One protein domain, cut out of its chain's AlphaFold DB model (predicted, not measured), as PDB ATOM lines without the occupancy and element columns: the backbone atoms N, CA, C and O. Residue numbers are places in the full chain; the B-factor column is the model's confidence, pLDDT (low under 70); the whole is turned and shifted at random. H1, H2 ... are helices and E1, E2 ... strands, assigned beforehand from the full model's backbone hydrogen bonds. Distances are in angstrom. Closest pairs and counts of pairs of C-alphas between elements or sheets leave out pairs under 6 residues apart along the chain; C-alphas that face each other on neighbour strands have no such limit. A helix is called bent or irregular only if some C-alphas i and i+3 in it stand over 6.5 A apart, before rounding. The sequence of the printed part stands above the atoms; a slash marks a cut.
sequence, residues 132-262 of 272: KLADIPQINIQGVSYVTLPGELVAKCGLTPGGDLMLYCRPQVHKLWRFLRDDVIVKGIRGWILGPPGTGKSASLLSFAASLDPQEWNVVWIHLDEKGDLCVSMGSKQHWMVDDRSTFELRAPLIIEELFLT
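AT A GLANCE: This is residues 132 to 262 of the 272 residues of an uncharacterized protein of Phytophthora fragariae (UniProt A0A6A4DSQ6). Three small sheets are set round the short helix H3, which lies near the middle: the three-stranded sheet of E4, E5 and E6, the strand pair E1 and E2, and the strand pair E3 and E7, with the longest helix, H2, packed on this last pair. A long link from E6 swings wide to E7, and its residues 246 to 251 stick out free of the body. The printed part has 131 residues, with three named helices and seven named strands in the order E1 H1 E2 H2 E3 H3 E4 E5 E6 E7; its class is mixed, helices and strands, with under half of the residues in named elements. The largest sheet has the order E4, E5, E6 and is antiparallel; E1 and E2 are antiparallel, E3 and E7 parallel. The whole is compact, with a radius of gyration of the C-alphas of 14.6 A and spans of 39 by 38 by 33 A.

IN THESE COORDINATES: E4 is residues 220 to 223, E5 residues 229 to 233, 13.5 A long, and E6 residues 238 to 242, 13.0 A. H1 is residues 151 to 156 and H3 residues 201 to 209, 12.2 A. E1 is residues 146 to 149, from C-alpha 146 at (40.018, -22.781, -51.085), and E2 is residues 165 to 168. H2, residues 171 to 185, is 20.1 A long; it is neither bent nor irregular, but only just: C-alphas 182 and 185 are 6.2 A apart. E3 is residues 190 to 194, 13.1 A, and E7 residues 257 to 261, 13.2 A, ending with C-alpha 261 at (21.476, -13.450, -52.948).

HOW THE PARTS SIT: E4, E5 and E6 form a meander, each strand the antiparallel neighbour of the one before, with hairpins E4 and E5, and E5 and E6. N 221 and O 232 are 2.8 A apart, N 231 and O 240 2.9 A, both within hydrogen-bond range. H1 only grazes this sheet, with its residues 153 to 156. H3 and E4 are near each other. H2 and H3 touch, closest at the C-alphas of Val 173 and Ser 204, 6.2 A, at a steep tilt of 55 degrees, the same way. The closest C-alphas of E1 and H3, Leu 149 and Ser 207, are 6.7 A apart. Between E1 and E2, N 149 and O 165 are 2.8 A apart; between E3 and E7, N 260 and O 192 are 2.8 A apart. The closest C-alphas of H2 and E3, Val 184 and Gly 191, are 5.8 A apart. Every O i to N i+4 pair is within hydrogen-bond range in H1 and H3, and 9 of 11 in H2.

THE WHOLE: The C-alphas farthest apart, Gly 143 and Ser 246, are 42.1 A apart. The printed part has no cut. The link from E6 to E7 is long. Mean pLDDT of the printed part is 82.0; residues 161 to 162, 243 to 259 and 261 to 262 are under 70.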
ATOM      1  N   LYS A 132      35.316 -24.067 -22.974       85.94
ATOM      2  CA  LYS A 132      36.424 -23.508 -23.750       85.94
ATOM      3  C   LYS A 132      36.325 -24.003 -25.189       85.94
ATOM      4  O   LYS A 132      36.037 -25.173 -25.431       85.94
ATOM      5  N   LEU A 133      36.543 -23.095 -26.124       82.94
ATOM      6  CA  LEU A 133      36.779 -23.397 -27.525       82.94
ATOM      7  C   LEU A 133      38.284 -23.604 -27.712       82.94
ATOM      8  O   LEU A 133      39.070 -22.864 -27.111       82.94
ATOM      9  N   ALA A 134      38.687 -24.595 -28.508       80.69
ATOM     10  CA  ALA A 134      40.090 -24.743 -28.875       80.69
ATOM     11  C   ALA A 134      40.636 -23.486 -29.569       80.69
ATOM     12  O   ALA A 134      39.888 -22.634 -30.055       80.69
ATOM     13  N   ASP A 135      41.961 -23.377 -29.617       78.75
ATOM     14  CA  ASP A 135      42.619 -22.307 -30.355       78.75
ATOM     15  C   ASP A 135      42.359 -22.478 -31.851       78.75
ATOM     16  O   ASP A 135      42.908 -23.360 -32.510       78.75
ATOM     17  N   ILE A 136      41.495 -21.615 -32.381       72.75
ATOM     18  CA  ILE A 136      41.171 -21.581 -33.801       72.75
ATOM     19  C   ILE A 136      42.225 -20.720 -34.501       72.75
ATOM     20  O   ILE A 136      42.350 -19.538 -34.168       72.75
ATOM     21  N   PRO A 137      42.979 -21.271 -35.467       77.00
ATOM     22  CA  PRO A 137      43.887 -20.469 -36.270       77.00
ATOM     23  C   PRO A 137      43.090 -19.465 -37.103       77.00
ATOM     24  O   PRO A 137      42.062 -19.807 -37.691       77.00
ATOM     25  N   GLN A 138      43.586 -18.230 -37.182       87.19
ATOM     26  CA  GLN A 138      43.005 -17.220 -38.060       87.19
ATOM     27  C   GLN A 138      43.064 -17.710 -39.509       87.19
ATOM     28  O   GLN A 138      44.115 -18.124 -40.007       87.19
ATOM     29  N   ILE A 139      41.925 -17.673 -40.189       90.38
ATOM     30  CA  ILE A 139      41.794 -18.234 -41.530       90.38
ATOM     31  C   ILE A 139      42.231 -17.198 -42.556       90.38
ATOM     32  O   ILE A 139      41.657 -16.116 -42.654       90.38
ATOM     33  N   ASN A 140      43.228 -17.541 -43.371       91.25
ATOM     34  CA  ASN A 140      43.617 -16.685 -44.481       91.25
ATOM     35  C   ASN A 140      42.626 -16.827 -45.644       91.25
ATOM     36  O   ASN A 140      42.544 -17.879 -46.276       91.25
ATOM     37  N   ILE A 141      41.915 -15.742 -45.953       91.81
ATOM     38  CA  ILE A 141      40.969 -15.657 -47.075       91.81
ATOM     39  C   ILE A 141      41.516 -14.856 -48.273       91.81
ATOM     40  O   ILE A 141      40.814 -14.660 -49.266       91.81
ATOM     41  N   GLN A 142      42.754 -14.352 -48.211       89.38
ATOM     42  CA  GLN A 142      43.328 -13.494 -49.253       89.38
ATOM     43  C   GLN A 142      44.041 -14.304 -50.340       89.38
ATOM     44  O   GLN A 142      45.012 -15.003 -50.070       89.38
ATOM     45  N   GLY A 143      43.584 -14.170 -51.589       86.44
ATOM     46  CA  GLY A 143      44.247 -14.771 -52.756       86.44
ATOM     47  C   GLY A 143      44.209 -16.304 -52.804       86.44
ATOM     48  O   GLY A 143      44.962 -16.906 -53.563       86.44
ATOM     49  N   VAL A 144      43.350 -16.935 -52.003       88.12
ATOM     50  CA  VAL A 144      43.245 -18.394 -51.882       88.12
ATOM     51  C   VAL A 144      42.140 -18.962 -52.775       88.12
ATOM     52  O   VAL A 144      41.088 -18.349 -52.939       88.12
ATOM     53  N   SER A 145      42.364 -20.158 -53.329       89.69
ATOM     54  CA  SER A 145      41.380 -20.896 -54.140       89.69
ATOM     55  C   SER A 145      40.441 -21.774 -53.308       89.69
ATOM     56  O   SER A 145      39.351 -22.126 -53.764       89.69
ATOM     57  N   TYR A 146      40.839 -22.109 -52.083       92.31
ATOM     58  CA  TYR A 146      40.018 -22.781 -51.085       92.31
ATOM     59  C   TYR A 146      40.462 -22.373 -49.678       92.31
ATOM     60  O   TYR A 146      41.587 -21.913 -49.482       92.31
ATOM     61  N   VAL A 147      39.583 -22.572 -48.704       93.12
ATOM     62  CA  VAL A 147      39.880 -22.450 -47.275       93.12
ATOM     63  C   VAL A 147      39.435 -23.710 -46.551       93.12
ATOM     64  O   VAL A 147      38.431 -24.315 -46.923       93.12
ATOM     65  N   THR A 148      40.171 -24.091 -45.513       92.44
ATOM     66  CA  THR A 148      39.813 -25.211 -44.642       92.44
ATOM     67  C   THR A 148      39.403 -24.660 -43.285       92.44
ATOM     68  O   THR A 148      40.184 -23.979 -42.622       92.44
ATOM     69  N   LEU A 149      38.163 -24.931 -42.888       92.12
ATOM     70  CA  LEU A 149      37.624 -24.601 -41.576       92.12
ATOM     71  C   LEU A 149      37.866 -25.797 -40.643       92.12
ATOM     72  O   LEU A 149      37.451 -26.903 -41.001       92.12
ATOM     73  N   PRO A 150      38.490 -25.606 -39.465       91.81
ATOM     74  CA  PRO A 150      38.711 -26.693 -38.514       91.81
ATOM     75  C   PRO A 150      37.397 -27.355 -38.091       91.81
ATOM     76  O   PRO A 150      36.438 -26.660 -37.746       91.81
ATOM     77  N   GLY A 151      37.358 -28.685 -38.050       89.81
ATOM     78  CA  GLY A 151      36.141 -29.445 -37.758       89.81
ATOM     79  C   GLY A 151      35.523 -29.136 -36.397       89.81
ATOM     80  O   GLY A 151      34.303 -29.123 -36.261       89.81
ATOM     81  N   GLU A 152      36.342 -28.797 -35.397       88.06
ATOM     82  CA  GLU A 152      35.837 -28.353 -34.097       88.06
ATOM     83  C   GLU A 152      35.070 -27.029 -34.212       88.06
ATOM     84  O   GLU A 152      33.959 -26.922 -33.698       88.06
ATOM     85  N   LEU A 153      35.608 -26.045 -34.942       89.88
ATOM     86  CA  LEU A 153      34.916 -24.779 -35.193       89.88
ATOM     87  C   LEU A 153      33.605 -25.020 -35.953       89.88
ATOM     88  O   LEU A 153      32.564 -24.498 -35.562       89.88
ATOM     89  N   VAL A 154      33.653 -25.832 -37.011       91.19
ATOM     90  CA  VAL A 154      32.492 -26.207 -37.834       91.19
ATOM     91  C   VAL A 154      31.395 -26.814 -36.953       91.19
ATOM     92  O   VAL A 154      30.264 -26.324 -36.962       91.19
ATOM     93  N   ALA A 155      31.746 -27.794 -36.115       89.06
ATOM     94  CA  ALA A 155      30.815 -28.465 -35.216       89.06
ATOM     95  C   ALA A 155      30.219 -27.517 -34.162       89.06
ATOM     96  O   ALA A 155      29.010 -27.533 -33.933       89.06
ATOM     97  N   LYS A 156      31.035 -26.663 -33.524       88.94
ATOM     98  CA  LYS A 156      30.545 -25.707 -32.514       88.94
ATOM     99  C   LYS A 156      29.682 -24.599 -33.113       88.94
ATOM    100  O   LYS A 156      28.791 -24.102 -32.434       88.94
ATOM    101  N   CYS A 157      29.890 -24.260 -34.382       90.88
ATOM    102  CA  CYS A 157      29.050 -23.328 -35.133       90.88
ATOM    103  C   CYS A 157      27.791 -23.969 -35.746       90.88
ATOM    104  O   CYS A 157      27.097 -23.298 -36.514       90.88
ATOM    105  N   GLY A 158      27.486 -25.231 -35.419       89.38
ATOM    106  CA  GLY A 158      26.283 -25.929 -35.887       89.38
ATOM    107  C   GLY A 158      26.326 -26.327 -37.361       89.38
ATOM    108  O   GLY A 158      25.293 -26.566 -37.977       89.38
ATOM    109  N   LEU A 159      27.515 -26.372 -37.960       87.81
ATOM    110  CA  LEU A 159      27.688 -26.813 -39.337       87.81
ATOM    111  C   LEU A 159      28.046 -28.303 -39.368       87.81
ATOM    112  O   LEU A 159      28.753 -28.819 -38.508       87.81
ATOM    113  N   THR A 160      27.563 -28.997 -40.393       75.62
ATOM    114  CA  THR A 160      27.935 -30.380 -40.717       75.62
ATOM    115  C   THR A 160      28.786 -30.382 -41.988       75.62
ATOM    116  O   THR A 160      28.454 -29.622 -42.904       75.62
ATOM    117  N   PRO A 161      29.837 -31.220 -42.091       61.09
ATOM    118  CA  PRO A 161      30.063 -32.468 -41.353       61.09
ATOM    119  C   PRO A 161      31.000 -32.340 -40.136       61.09
ATOM    120  O   PRO A 161      31.649 -31.321 -39.946       61.09
ATOM    121  N   GLY A 162      31.066 -33.390 -39.305       65.06
ATOM    122  CA  GLY A 162      31.850 -33.457 -38.056       65.06
ATOM    123  C   GLY A 162      33.376 -33.545 -38.226       65.06
ATOM    124  O   GLY A 162      34.040 -34.178 -37.409       65.06
ATOM    125  N   GLY A 163      33.919 -32.952 -39.289       85.75
ATOM    126  CA  GLY A 163      35.341 -32.902 -39.618       85.75
ATOM    127  C   GLY A 163      35.696 -31.579 -40.296       85.75
ATOM    128  O   GLY A 163      34.852 -30.688 -40.404       85.75
ATOM    129  N   ASP A 164      36.946 -31.445 -40.734       90.06
ATOM    130  CA  ASP A 164      37.401 -30.236 -41.420       90.06
ATOM    131  C   ASP A 164      36.557 -29.967 -42.673       90.06
ATOM    132  O   ASP A 164      36.319 -30.855 -43.494       90.06
ATOM    133  N   LEU A 165      36.106 -28.721 -42.828       90.38
ATOM    134  CA  LEU A 165      35.268 -28.309 -43.948       90.38
ATOM    135  C   LEU A 165      36.097 -27.520 -44.958       90.38
ATOM    136  O   LEU A 165      36.556 -26.413 -44.678       90.38
ATOM    137  N   MET A 166      36.236 -28.068 -46.161       91.56
ATOM    138  CA  MET A 166      36.885 -27.393 -47.280       91.56
ATOM    139  C   MET A 166      35.862 -26.566 -48.068       91.56
ATOM    140  O   MET A 166      34.895 -27.098 -48.614       91.56
ATOM    141  N   LEU A 167      36.082 -25.256 -48.156       90.12
ATOM    142  CA  LEU A 167      35.262 -24.325 -48.926       90.12
ATOM    143  C   LEU A 167      36.049 -23.824 -50.136       90.12
ATOM    144  O   LEU A 167      37.061 -23.142 -49.990       90.12
ATOM    145  N   TYR A 168      35.554 -24.105 -51.340       90.62
ATOM    146  CA  TYR A 168      36.112 -23.548 -52.572       90.62
ATOM    147  C   TYR A 168      35.755 -22.066 -52.720       90.62
ATOM    148  O   TYR A 168      34.578 -21.696 -52.743       90.62
ATOM    149  N   CYS A 169      36.766 -21.220 -52.904       89.94
ATOM    150  CA  CYS A 169      36.637 -19.768 -53.013       89.94
ATOM    151  C   CYS A 169      36.234 -19.365 -54.434       89.94
ATOM    152  O   CYS A 169      37.005 -18.805 -55.210       89.94
ATOM    153  N   ARG A 170      35.003 -19.705 -54.812       88.25
ATOM    154  CA  ARG A 170      34.430 -19.328 -56.110       88.25
ATOM    155  C   ARG A 170      34.174 -17.814 -56.174       88.25
ATOM    156  O   ARG A 170      34.099 -17.163 -55.128       88.25
ATOM    157  N   PRO A 171      33.955 -17.226 -57.366       89.69
ATOM    158  CA  PRO A 171      33.675 -15.795 -57.495       89.69
ATOM    159  C   PRO A 171      32.553 -15.283 -56.576       89.69
ATOM    160  O   PRO A 171      32.628 -14.161 -56.079       89.69
ATOM    161  N   GLN A 172      31.534 -16.103 -56.309       87.50
ATOM    162  CA  GLN A 172      30.422 -15.789 -55.409       87.50
ATOM    163  C   GLN A 172      30.864 -15.673 -53.944       87.50
ATOM    164  O   GLN A 172      30.408 -14.770 -53.249       87.50
ATOM    165  N   VAL A 173      31.788 -16.528 -53.491       90.88
ATOM    166  CA  VAL A 173      32.357 -16.472 -52.134       90.88
ATOM    167  C   VAL A 173      33.136 -15.171 -51.952       90.88
ATOM    168  O   VAL A 173      32.927 -14.451 -50.981       90.88
ATOM    169  N   HIS A 174      33.948 -14.792 -52.942       91.38
ATOM    170  CA  HIS A 174      34.658 -13.512 -52.912       91.38
ATOM    171  C   HIS A 174      33.715 -12.303 -52.932       91.38
ATOM    172  O   HIS A 174      33.993 -11.309 -52.264       91.38
ATOM    173  N   LYS A 175      32.604 -12.367 -53.679       92.06
ATOM    174  CA  LYS A 175      31.566 -11.321 -53.650       92.06
ATOM    175  C   LYS A 175      30.937 -11.203 -52.263       92.06
ATOM    176  O   LYS A 175      30.789 -10.089 -51.778       92.06
ATOM    177  N   LEU A 176      30.633 -12.329 -51.619       92.56
ATOM    178  CA  LEU A 176      30.085 -12.335 -50.268       92.56
ATOM    179  C   LEU A 176      31.081 -11.767 -49.243       92.56
ATOM    180  O   LEU A 176      30.701 -10.963 -48.402       92.56
ATOM    181  N   TRP A 177      32.364 -12.120 -49.325       94.69
ATOM    182  CA  TRP A 177      33.382 -11.553 -48.433       94.69
ATOM    183  C   TRP A 177      33.572 -10.047 -48.618       94.69
ATOM    184  O   TRP A 177      33.798  -9.345 -47.638       94.69
ATOM    185  N   ARG A 178      33.468  -9.542 -49.856       93.38
ATOM    186  CA  ARG A 178      33.463  -8.095 -50.110       93.38
ATOM    187  C   ARG A 178      32.234  -7.433 -49.509       93.38
ATOM    188  O   ARG A 178      32.399  -6.462 -48.796       93.38
ATOM    189  N   PHE A 179      31.051  -8.014 -49.697       93.88
ATOM    190  CA  PHE A 179      29.822  -7.518 -49.078       93.88
ATOM    191  C   PHE A 179      29.939  -7.421 -47.546       93.88
ATOM    192  O   PHE A 179      29.635  -6.397 -46.941       93.88
ATOM    193  N   LEU A 180      30.461  -8.466 -46.898       94.25
ATOM    194  CA  LEU A 180      30.657  -8.467 -45.447       94.25
ATOM    195  C   LEU A 180      31.667  -7.407 -44.985       94.25
ATOM    196  O   LEU A 180      31.490  -6.788 -43.939       94.25
ATOM    197  N   ARG A 181      32.736  -7.191 -45.752       94.19
ATOM    198  CA  ARG A 181      33.765  -6.205 -45.421       94.19
ATOM    199  C   ARG A 181      33.301  -4.776 -45.688       94.19
ATOM    200  O   ARG A 181      33.326  -3.944 -44.789       94.19
ATOM    201  N   ASP A 182      32.921  -4.503 -46.925       92.06
ATOM    202  CA  ASP A 182      32.761  -3.155 -47.461       92.06
ATOM    203  C   ASP A 182      31.387  -2.576 -47.114       92.06
ATOM    204  O   ASP A 182      31.261  -1.369 -46.916       92.06
ATOM    205  N   ASP A 183      30.367  -3.428 -47.005       87.06
ATOM    206  CA  ASP A 183      29.016  -3.005 -46.669       87.06
ATOM    207  C   ASP A 183      28.753  -3.229 -45.176       87.06
ATOM    208  O   ASP A 183      28.655  -2.264 -44.420       87.06
ATOM    209  N   VAL A 184      28.729  -4.482 -44.709       88.75
ATOM    210  CA  VAL A 184      28.336  -4.801 -43.320       88.75
ATOM    211  C   VAL A 184      29.272  -4.164 -42.290       88.75
ATOM    212  O   VAL A 184      28.805  -3.459 -41.397       88.75
ATOM    213  N   ILE A 185      30.588  -4.372 -42.408       88.31
ATOM    214  CA  ILE A 185      31.558  -3.831 -41.446       88.31
ATOM    215  C   ILE A 185      31.787  -2.333 -41.663       88.31
ATOM    216  O   ILE A 185      31.595  -1.548 -40.737       88.31
ATOM    217  N   VAL A 186      32.198  -1.919 -42.866       84.56
ATOM    218  CA  VAL A 186      32.634  -0.532 -43.107       84.56
ATOM    219  C   VAL A 186      31.474   0.466 -43.055       84.56
ATOM    220  O   VAL A 186      31.651   1.556 -42.511       84.56
ATOM    221  N   LYS A 187      30.287   0.125 -43.576       81.50
ATOM    222  CA  LYS A 187      29.112   1.018 -43.517       81.50
ATOM    223  C   LYS A 187      28.257   0.802 -42.266       81.50
ATOM    224  O   LYS A 187      27.342   1.587 -42.030       81.50
ATOM    225  N   GLY A 188      28.530  -0.241 -41.478       79.75
ATOM    226  CA  GLY A 188      27.779  -0.553 -40.261       79.75
ATOM    227  C   GLY A 188      26.325  -0.954 -40.522       79.75
ATOM    228  O   GLY A 188      25.454  -0.653 -39.704       79.75
ATOM    229  N   ILE A 189      26.041  -1.587 -41.664       79.38
ATOM    230  CA  ILE A 189      24.682  -2.005 -42.041       79.38
ATOM    231  C   ILE A 189      24.392  -3.453 -41.634       79.38
ATOM    232  O   ILE A 189      25.298  -4.260 -41.423       79.38
ATOM    233  N   ARG A 190      23.108  -3.821 -41.594       82.00
ATOM    234  CA  ARG A 190      22.691  -5.216 -41.408       82.00
ATOM    235  C   ARG A 190      22.640  -5.933 -42.759       82.00
ATOM    236  O   ARG A 190      21.852  -5.566 -43.628       82.00
ATOM    237  N   GLY A 191      23.451  -6.980 -42.911       85.06
ATOM    238  CA  GLY A 191      23.481  -7.802 -44.120       85.06
ATOM    239  C   GLY A 191      22.684  -9.100 -43.990       85.06
ATOM    240  O   GLY A 191      22.905  -9.878 -43.063       85.06
ATOM    241  N   TRP A 192      21.808  -9.367 -44.956       86.38
ATOM    242  CA  TRP A 192      21.075 -10.628 -45.087       86.38
ATOM    243  C   TRP A 192      21.689 -11.488 -46.189       86.38
ATOM    244  O   TRP A 192      21.867 -11.019 -47.307       86.38
ATOM    245  N   ILE A 193      21.985 -12.761 -45.913       90.06
ATOM    246  CA  ILE A 193      22.535 -13.696 -46.909       90.06
ATOM    247  C   ILE A 193      21.499 -14.785 -47.175       90.06
ATOM    248  O   ILE A 193      21.274 -15.654 -46.333       90.06
ATOM    249  N   LEU A 194      20.881 -14.768 -48.355       86.00
ATOM    250  CA  LEU A 194      19.835 -15.719 -48.735       86.00
ATOM    251  C   LEU A 194      20.270 -16.635 -49.881       86.00
ATOM    252  O   LEU A 194      21.125 -16.309 -50.703       86.00
ATOM    253  N   GLY A 195      19.648 -17.807 -49.938       82.94
ATOM    254  CA  GLY A 195      19.690 -18.714 -51.082       82.94
ATOM    255  C   GLY A 195      19.488 -20.177 -50.691       82.94
ATOM    256  O   GLY A 195      19.348 -20.471 -49.498       82.94
ATOM    257  N   PRO A 196      19.467 -21.093 -51.671       81.62
ATOM    258  CA  PRO A 196      19.033 -22.478 -51.472       81.62
ATOM    259  C   PRO A 196      19.799 -23.244 -50.375       81.62
ATOM    260  O   PRO A 196      20.949 -22.917 -50.073       81.62
ATOM    261  N   PRO A 197      19.212 -24.269 -49.737       81.56
ATOM    262  CA  PRO A 197      19.945 -25.150 -48.825       81.56
ATOM    263  C   PRO A 197      21.209 -25.736 -49.479       81.56
ATOM    264  O   PRO A 197      21.230 -25.996 -50.677       81.56
ATOM    265  N   GLY A 198      22.287 -25.910 -48.709       81.88
ATOM    266  CA  GLY A 198      23.551 -26.460 -49.225       81.88
ATOM    267  C   GLY A 198      24.431 -25.481 -50.013       81.88
ATOM    268  O   GLY A 198      25.562 -25.817 -50.346       81.88
ATOM    269  N   THR A 199      24.001 -24.230 -50.230       83.88
ATOM    270  CA  THR A 199      24.780 -23.234 -50.993       83.88
ATOM    271  C   THR A 199      25.990 -22.641 -50.268       83.88
ATOM    272  O   THR A 199      26.474 -21.570 -50.611       83.88
ATOM    273  N   GLY A 200      26.496 -23.286 -49.218       86.50
ATOM    274  CA  GLY A 200      27.707 -22.827 -48.530       86.50
ATOM    275  C   GLY A 200      27.616 -21.421 -47.917       86.50
ATOM    276  O   GLY A 200      28.658 -20.841 -47.620       86.50
ATOM    277  N   LYS A 201      26.409 -20.871 -47.705       89.75
ATOM    278  CA  LYS A 201      26.188 -19.547 -47.083       89.75
ATOM    279  C   LYS A 201      26.879 -19.452 -45.729       89.75
ATOM    280  O   LYS A 201      27.743 -18.606 -45.531       89.75
ATOM    281  N   SER A 202      26.536 -20.375 -44.833       91.25
ATOM    282  CA  SER A 202      27.071 -20.406 -43.475       91.25
ATOM    283  C   SER A 202      28.567 -20.700 -43.468       91.25
ATOM    284  O   SER A 202      29.297 -20.061 -42.728       91.25
ATOM    285  N   ALA A 203      29.049 -21.590 -44.342       92.44
ATOM    286  CA  ALA A 203      30.478 -21.876 -44.468       92.44
ATOM    287  C   ALA A 203      31.278 -20.649 -44.944       92.44
ATOM    288  O   ALA A 203      32.325 -20.339 -44.386       92.44
ATOM    289  N   SER A 204      30.758 -19.914 -45.931       93.69
ATOM    290  CA  SER A 204      31.386 -18.697 -46.464       93.69
ATOM    291  C   SER A 204      31.360 -17.537 -45.468       93.69
ATOM    292  O   SER A 204      32.314 -16.762 -45.397       93.69
ATOM    293  N   LEU A 205      30.282 -17.418 -44.688       94.56
ATOM    294  CA  LEU A 205      30.189 -16.459 -43.590       94.56
ATOM    295  C   LEU A 205      31.162 -16.827 -42.462       94.56
ATOM    296  O   LEU A 205      31.880 -15.962 -41.970       94.56
ATOM    297  N   LEU A 206      31.226 -18.107 -42.088       94.38
ATOM    298  CA  LEU A 206      32.111 -18.600 -41.037       94.38
ATOM    299  C   LEU A 206      33.585 -18.424 -41.409       94.38
ATOM    300  O   LEU A 206      34.372 -18.004 -40.567       94.38
ATOM    301  N   SER A 207      33.961 -18.671 -42.667       94.44
ATOM    302  CA  SER A 207      35.336 -18.447 -43.124       94.44
ATOM    303  C   SER A 207      35.733 -16.976 -43.075       94.44
ATOM    304  O   SER A 207      36.876 -16.665 -42.758       94.44
ATOM    305  N   PHE A 208      34.800 -16.065 -43.369       95.31
ATOM    306  CA  PHE A 208      35.034 -14.632 -43.217       95.31
ATOM    307  C   PHE A 208      35.170 -14.246 -41.743       95.31
ATOM    308  O   PHE A 208      36.146 -13.602 -41.371       95.31
ATOM    309  N   ALA A 209      34.236 -14.687 -40.897       94.19
ATOM    310  CA  ALA A 209      34.258 -14.433 -39.459       94.19
ATOM    311  C   ALA A 209      35.573 -14.895 -38.811       94.19
ATOM    312  O   ALA A 209      36.215 -14.126 -38.102       94.19
ATOM    313  N   ALA A 210      36.018 -16.111 -39.129       92.62
ATOM    314  CA  ALA A 210      37.267 -16.682 -38.631       92.62
ATOM    315  C   ALA A 210      38.536 -16.070 -39.262       92.62
ATOM    316  O   ALA A 210      39.646 -16.392 -38.842       92.62
ATOM    317  N   SER A 211      38.395 -15.202 -40.271       93.62
ATOM    318  CA  SER A 211      39.513 -14.447 -40.852       93.62
ATOM    319  C   SER A 211      39.773 -13.109 -40.163       93.62
ATOM    320  O   SER A 211      40.832 -12.518 -40.377       93.62
ATOM    321  N   LEU A 212      38.824 -12.616 -39.360       92.19
ATOM    322  CA  LEU A 212      38.961 -11.339 -38.663       92.19
ATOM    323  C   LEU A 212      40.032 -11.427 -37.572       92.19
ATOM    324  O   LEU A 212      40.215 -12.476 -36.953       92.19
ATOM    325  N   ASP A 213      40.743 -10.321 -37.352       87.75
ATOM    326  CA  ASP A 213      41.764 -10.244 -36.308       87.75
ATOM    327  C   ASP A 213      41.093 -10.312 -34.923       87.75
ATOM    328  O   ASP A 213      40.284  -9.434 -34.603       87.75
ATOM    329  N   PRO A 214      41.408 -11.314 -34.081       83.06
ATOM    330  CA  PRO A 214      40.830 -11.431 -32.745       83.06
ATOM    331  C   PRO A 214      41.249 -10.304 -31.785       83.06
ATOM    332  O   PRO A 214      40.637 -10.164 -30.726       83.06
ATOM    333  N   GLN A 215      42.280  -9.514 -32.111       83.25
ATOM    334  CA  GLN A 215      42.648  -8.314 -31.350       83.25
ATOM    335  C   GLN A 215      41.710  -7.136 -31.634       83.25
ATOM    336  O   GLN A 215      41.510  -6.294 -30.761       83.25
ATOM    337  N   GLU A 216      41.122  -7.087 -32.828       84.50
ATOM    338  CA  GLU A 216      40.196  -6.025 -33.237       84.50
ATOM    339  C   GLU A 216      38.728  -6.444 -33.080       84.50
ATOM    340  O   GLU A 216      37.875  -5.620 -32.747       84.50
ATOM    341  N   TRP A 217      38.421  -7.727 -33.291       86.56
ATOM    342  CA  TRP A 217      37.056  -8.236 -33.387       86.56
ATOM    343  C   TRP A 217      36.791  -9.379 -32.412       86.56
ATOM    344  O   TRP A 217      37.438 -10.424 -32.442       86.56
ATOM    345  N   ASN A 218      35.729  -9.243 -31.614       84.62
ATOM    346  CA  ASN A 218      35.110 -10.379 -30.938       84.62
ATOM    347  C   ASN A 218      33.836 -10.789 -31.681       84.62
ATOM    348  O   ASN A 218      32.764 -10.225 -31.457       84.62
ATOM    349  N   VAL A 219      33.955 -11.779 -32.563       89.94
ATOM    350  CA  VAL A 219      32.807 -12.301 -33.309       89.94
ATOM    351  C   VAL A 219      31.982 -13.234 -32.428       89.94
ATOM    352  O   VAL A 219      32.512 -14.185 -31.847       89.94
ATOM    353  N   VAL A 220      30.674 -12.982 -32.367       89.81
ATOM    354  CA  VAL A 220      29.688 -13.879 -31.757       89.81
ATOM    355  C   VAL A 220      28.885 -14.542 -32.872       89.81
ATOM    356  O   VAL A 220      28.211 -13.871 -33.650       89.81
ATOM    357  N   TRP A 221      28.983 -15.864 -32.955       91.75
ATOM    358  CA  TRP A 221      28.249 -16.706 -33.889       91.75
ATOM    359  C   TRP A 221      27.084 -17.377 -33.182       91.75
ATOM    360  O   TRP A 221      27.264 -17.947 -32.107       91.75
ATOM    361  N   ILE A 222      25.914 -17.354 -33.812       90.31
ATOM    362  CA  ILE A 222      24.689 -17.934 -33.268       90.31
ATOM    363  C   ILE A 222      24.051 -18.774 -34.362       90.31
ATOM    364  O   ILE A 222      23.715 -18.268 -35.433       90.31
ATOM    365  N   HIS A 223      23.918 -20.066 -34.096       89.88
ATOM    366  CA  HIS A 223      23.265 -21.020 -34.971       89.88
ATOM    367  C   HIS A 223      21.952 -21.453 -34.335       89.88
ATOM    368  O   HIS A 223      21.954 -21.941 -33.207       89.88
ATOM    369  N   LEU A 224      20.856 -21.267 -35.063       86.69
ATOM    370  CA  LEU A 224      19.522 -21.644 -34.616       86.69
ATOM    371  C   LEU A 224      19.120 -22.943 -35.315       86.69
ATOM    372  O   LEU A 224      19.053 -22.973 -36.545       86.69
ATOM    373  N   ASP A 225      18.847 -23.988 -34.537       79.44
ATOM    374  CA  ASP A 225      18.420 -25.306 -35.025       79.44
ATOM    375  C   ASP A 225      17.236 -25.828 -34.190       79.44
ATOM    376  O   ASP A 225      16.973 -25.377 -33.072       79.44
ATOM    377  N   GLU A 226      16.501 -26.797 -34.728       73.56
ATOM    378  CA  GLU A 226      15.429 -27.512 -34.030       73.56
ATOM    379  C   GLU A 226      15.958 -28.306 -32.828       73.56
ATOM    380  O   GLU A 226      15.243 -28.502 -31.848       73.56
ATOM    381  N   LYS A 227      17.219 -28.754 -32.889       71.31
ATOM    382  CA  LYS A 227      17.867 -29.548 -31.833       71.31
ATOM    383  C   LYS A 227      18.444 -28.707 -30.693       71.31
ATOM    384  O   LYS A 227      18.874 -29.279 -29.692       71.31
ATOM    385  N   GLY A 228      18.461 -27.386 -30.843       74.56
ATOM    386  CA  GLY A 228      19.017 -26.449 -29.875       74.56
ATOM    387  C   GLY A 228      19.868 -25.374 -30.539       74.56
ATOM    388  O   GLY A 228      20.433 -25.570 -31.614       74.56
ATOM    389  N   ASP A 229      19.966 -24.231 -29.874       85.62
ATOM    390  CA  ASP A 229      20.723 -23.091 -30.372       85.62
ATOM    391  C   ASP A 229      22.163 -23.148 -29.871       85.62
ATOM    392  O   ASP A 229      22.418 -23.287 -28.672       85.62
ATOM    393  N   LEU A 230      23.116 -22.999 -30.785       87.62
ATOM    394  CA  LEU A 230      24.541 -22.998 -30.478       87.62
ATOM    395  C   LEU A 230      25.086 -21.582 -30.562       87.62
ATOM    396  O   LEU A 230      24.867 -20.878 -31.550       87.62
ATOM    397  N   CYS A 231      25.851 -21.184 -29.552       88.88
ATOM    398  CA  CYS A 231      26.546 -19.911 -29.546       88.88
ATOM    399  C   CYS A 231      28.052 -20.109 -29.373       88.88
ATOM    400  O   CYS A 231      28.504 -20.905 -28.545       88.88
ATOM    401  N   VAL A 232      28.827 -19.353 -30.146       89.81
ATOM    402  CA  VAL A 232      30.288 -19.332 -30.098       89.81
ATOM    403  C   VAL A 232      30.754 -17.883 -30.049       89.81
ATOM    404  O   VAL A 232      30.448 -17.099 -30.941       89.81
ATOM    405  N   SER A 233      31.544 -17.525 -29.043       88.75
ATOM    406  CA  SER A 233      32.319 -16.285 -29.041       88.75
ATOM    407  C   SER A 233      33.760 -16.614 -29.413       88.75
ATOM    408  O   SER A 233      34.497 -17.222 -28.634       88.75
ATOM    409  N   MET A 234      34.159 -16.204 -30.617       87.19
ATOM    410  CA  MET A 234      35.483 -16.497 -31.167       87.19
ATOM    411  C   MET A 234      36.582 -15.736 -30.418       87.19
ATOM    412  O   MET A 234      37.603 -16.327 -30.081       87.19
ATOM    413  N   GLY A 235      36.355 -14.461 -30.083       80.94
ATOM    414  CA  GLY A 235      37.345 -13.639 -29.380       80.94
ATOM    415  C   GLY A 235      37.582 -14.094 -27.938       80.94
ATOM    416  O   GLY A 235      38.719 -14.140 -27.478       80.94
ATOM    417  N   SER A 236      36.522 -14.500 -27.227       81.50
ATOM    418  CA  SER A 236      36.661 -15.046 -25.867       81.50
ATOM    419  C   SER A 236      36.997 -16.540 -25.826       81.50
ATOM    420  O   SER A 236      37.299 -17.059 -24.750       81.50
ATOM    421  N   LYS A 237      36.979 -17.224 -26.980       86.56
ATOM    422  CA  LYS A 237      37.192 -18.672 -27.130       86.56
ATOM    423  C   LYS A 237      36.242 -19.482 -26.251       86.56
ATOM    424  O   LYS A 237      36.650 -20.352 -25.478       86.56
ATOM    425  N   GLN A 238      34.956 -19.173 -26.355       87.81
ATOM    426  CA  GLN A 238      33.900 -19.770 -25.544       87.81
ATOM    427  C   GLN A 238      32.760 -20.264 -26.420       87.81
ATOM    428  O   GLN A 238      32.450 -19.656 -27.442       87.81
ATOM    429  N   HIS A 239      32.110 -21.344 -25.998       88.56
ATOM    430  CA  HIS A 239      30.871 -21.806 -26.608       88.56
ATOM    431  C   HIS A 239      29.890 -22.333 -25.559       88.56
ATOM    432  O   HIS A 239      30.295 -22.824 -24.500       88.56
ATOM    433  N   TRP A 240      28.600 -22.219 -25.858       86.88
ATOM    434  CA  TRP A 240      27.501 -22.649 -24.995       86.88
ATOM    435  C   TRP A 240      26.245 -22.937 -25.823       86.88
ATOM    436  O   TRP A 240      26.137 -22.507 -26.974       86.88
ATOM    437  N   MET A 241      25.297 -23.661 -25.230       82.44
ATOM    438  CA  MET A 241      23.957 -23.825 -25.794       82.44
ATOM    439  C   MET A 241      23.018 -22.777 -25.203       82.44
ATOM    440  O   MET A 241      23.159 -22.397 -24.037       82.44
ATOM    441  N   VAL A 242      22.091 -22.273 -26.011       75.00
ATOM    442  CA  VAL A 242      21.043 -21.364 -25.546       75.00
ATOM    443  C   VAL A 242      19.777 -22.180 -25.315       75.00
ATOM    444  O   VAL A 242      19.083 -22.558 -26.254       75.00
ATOM    445  N   ASP A 243      19.482 -22.434 -24.042       67.06
ATOM    446  CA  ASP A 243      18.324 -23.238 -23.625       67.06
ATOM    447  C   ASP A 243      17.025 -22.416 -23.515       67.06
ATOM    448  O   ASP A 243      15.946 -22.973 -23.331       67.06
ATOM    449  N   ASP A 244      17.117 -21.083 -23.593       65.38
ATOM    450  CA  ASP A 244      15.979 -20.172 -23.442       65.38
ATOM    451  C   ASP A 244      16.067 -18.970 -24.398       65.38
ATOM    452  O   ASP A 244      16.762 -17.976 -24.150       65.38
ATOM    453  N   ARG A 245      15.307 -19.061 -25.496       64.69
ATOM    454  CA  ARG A 245      15.200 -18.024 -26.532       64.69
ATOM    455  C   ARG A 245      14.493 -16.755 -26.052       64.69
ATOM    456  O   ARG A 245      14.648 -15.725 -26.702       64.69
ATOM    457  N   SER A 246      13.760 -16.774 -24.931       56.12
ATOM    458  CA  SER A 246      13.033 -15.587 -24.447       56.12
ATOM    459  C   SER A 246      13.965 -14.480 -23.948       56.12
ATOM    460  O   SER A 246      13.542 -13.346 -23.750       56.12
ATOM    461  N   THR A 247      15.241 -14.805 -23.735       49.62
ATOM    462  CA  THR A 247      16.285 -13.847 -23.352       49.62
ATOM    463  C   THR A 247      16.999 -13.226 -24.554       49.62
ATOM    464  O   THR A 247      17.794 -12.298 -24.391       49.62
ATOM    465  N   PHE A 248      16.726 -13.728 -25.761       50.22
ATOM    466  CA  PHE A 248      17.414 -13.328 -26.973       50.22
ATOM    467  C   PHE A 248      16.671 -12.191 -27.680       50.22
ATOM    468  O   PHE A 248      15.876 -12.397 -28.593       50.22
ATOM    469  N   GLU A 249      16.953 -10.957 -27.269       45.31
ATOM    470  CA  GLU A 249      16.535  -9.778 -28.022       45.31
ATOM    471  C   GLU A 249      17.585  -9.434 -29.080       45.31
ATOM    472  O   GLU A 249      18.591  -8.772 -28.802       45.31
ATOM    473  N   LEU A 250      17.332  -9.828 -30.330       45.25
ATOM    474  CA  LEU A 250      17.957  -9.153 -31.463       45.25
ATOM    475  C   LEU A 250      17.395  -7.736 -31.491       45.25
ATOM    476  O   LEU A 250      16.325  -7.504 -32.053       45.25
ATOM    477  N   ARG A 251      18.105  -6.781 -30.877       38.28
ATOM    478  CA  ARG A 251      17.820  -5.356 -31.085       38.28
ATOM    479  C   ARG A 251      17.690  -5.159 -32.590       38.28
ATOM    480  O   ARG A 251      18.612  -5.505 -33.325       38.28
ATOM    481  N   ALA A 252      16.549  -4.675 -33.062       38.59
ATOM    482  CA  ALA A 252      16.438  -4.141 -34.407       38.59
ATOM    483  C   ALA A 252      17.027  -2.727 -34.347       38.59
ATOM    484  O   ALA A 252      16.380  -1.849 -33.774       38.59
ATOM    485  N   PRO A 253      18.255  -2.465 -34.839       37.38
ATOM    486  CA  PRO A 253      18.647  -1.090 -35.047       37.38
ATOM    487  C   PRO A 253      17.738  -0.522 -36.136       37.38
ATOM    488  O   PRO A 253      17.397  -1.206 -37.101       37.38
ATOM    489  N   LEU A 254      17.399   0.753 -36.003       39.84
ATOM    490  CA  LEU A 254      16.922   1.584 -37.103       39.84
ATOM    491  C   LEU A 254      18.079   1.794 -38.095       39.84
ATOM    492  O   LEU A 254      18.700   2.851 -38.079       39.84
ATOM    493  N   ILE A 255      18.460   0.786 -38.882       47.38
ATOM    494  CA  ILE A 255      19.558   0.907 -39.854       47.38
ATOM    495  C   ILE A 255      19.221   0.109 -41.120       47.38
ATOM    496  O   ILE A 255      18.688  -0.993 -41.051       47.38
ATOM    497  N   ILE A 256      19.536   0.726 -42.261       49.38
ATOM    498  CA  ILE A 256      19.420   0.230 -43.639       49.38
ATOM    499  C   ILE A 256      19.815  -1.253 -43.730       49.38
ATOM    500  O   ILE A 256      20.877  -1.653 -43.247       49.38
ATOM    501  N   GLU A 257      18.955  -2.057 -44.355       59.34
ATOM    502  CA  GLU A 257      19.181  -3.483 -44.584       59.34
ATOM    503  C   GLU A 257      19.596  -3.714 -46.042       59.34
ATOM    504  O   GLU A 257      18.960  -3.192 -46.959       59.34
ATOM    505  N   GLU A 258      20.636  -4.518 -46.266       62.44
ATOM    506  CA  GLU A 258      21.023  -4.962 -47.610       62.44
ATOM    507  C   GLU A 258      20.954  -6.483 -47.733       62.44
ATOM    508  O   GLU A 258      21.322  -7.234 -46.824       62.44
ATOM    509  N   LEU A 259      20.475  -6.934 -48.891       62.22
ATOM    510  CA  LEU A 259      20.256  -8.337 -49.198       62.22
ATOM    511  C   LEU A 259      21.291  -8.850 -50.206       62.22
ATOM    512  O   LEU A 259      21.372  -8.370 -51.334       62.22
ATOM    513  N   PHE A 260      22.009  -9.904 -49.829       70.25
ATOM    514  CA  PHE A 260      22.894 -10.670 -50.695       70.25
ATOM    515  C   PHE A 260      22.238 -12.001 -51.092       70.25
ATOM    516  O   PHE A 260      21.964 -12.856 -50.247       70.25
ATOM    517  N   LEU A 261      22.019 -12.206 -52.394       64.12
ATOM    518  CA  LEU A 261      21.476 -13.450 -52.948       64.12
ATOM    519  C   LEU A 261      22.604 -14.367 -53.446       64.12
ATOM    520  O   LEU A 261      23.371 -14.005 -54.338       64.12
ATOM    521  N   THR A 262      22.676 -15.586 -52.912       60.06
ATOM    522  CA  THR A 262      23.499 -16.666 -53.477       60.06
ATOM    523  C   THR A 262      22.745 -17.310 -54.646       60.06
ATOM    524  O   THR A 262      21.661 -17.856 -54.455       60.06
TER     525      THR A 262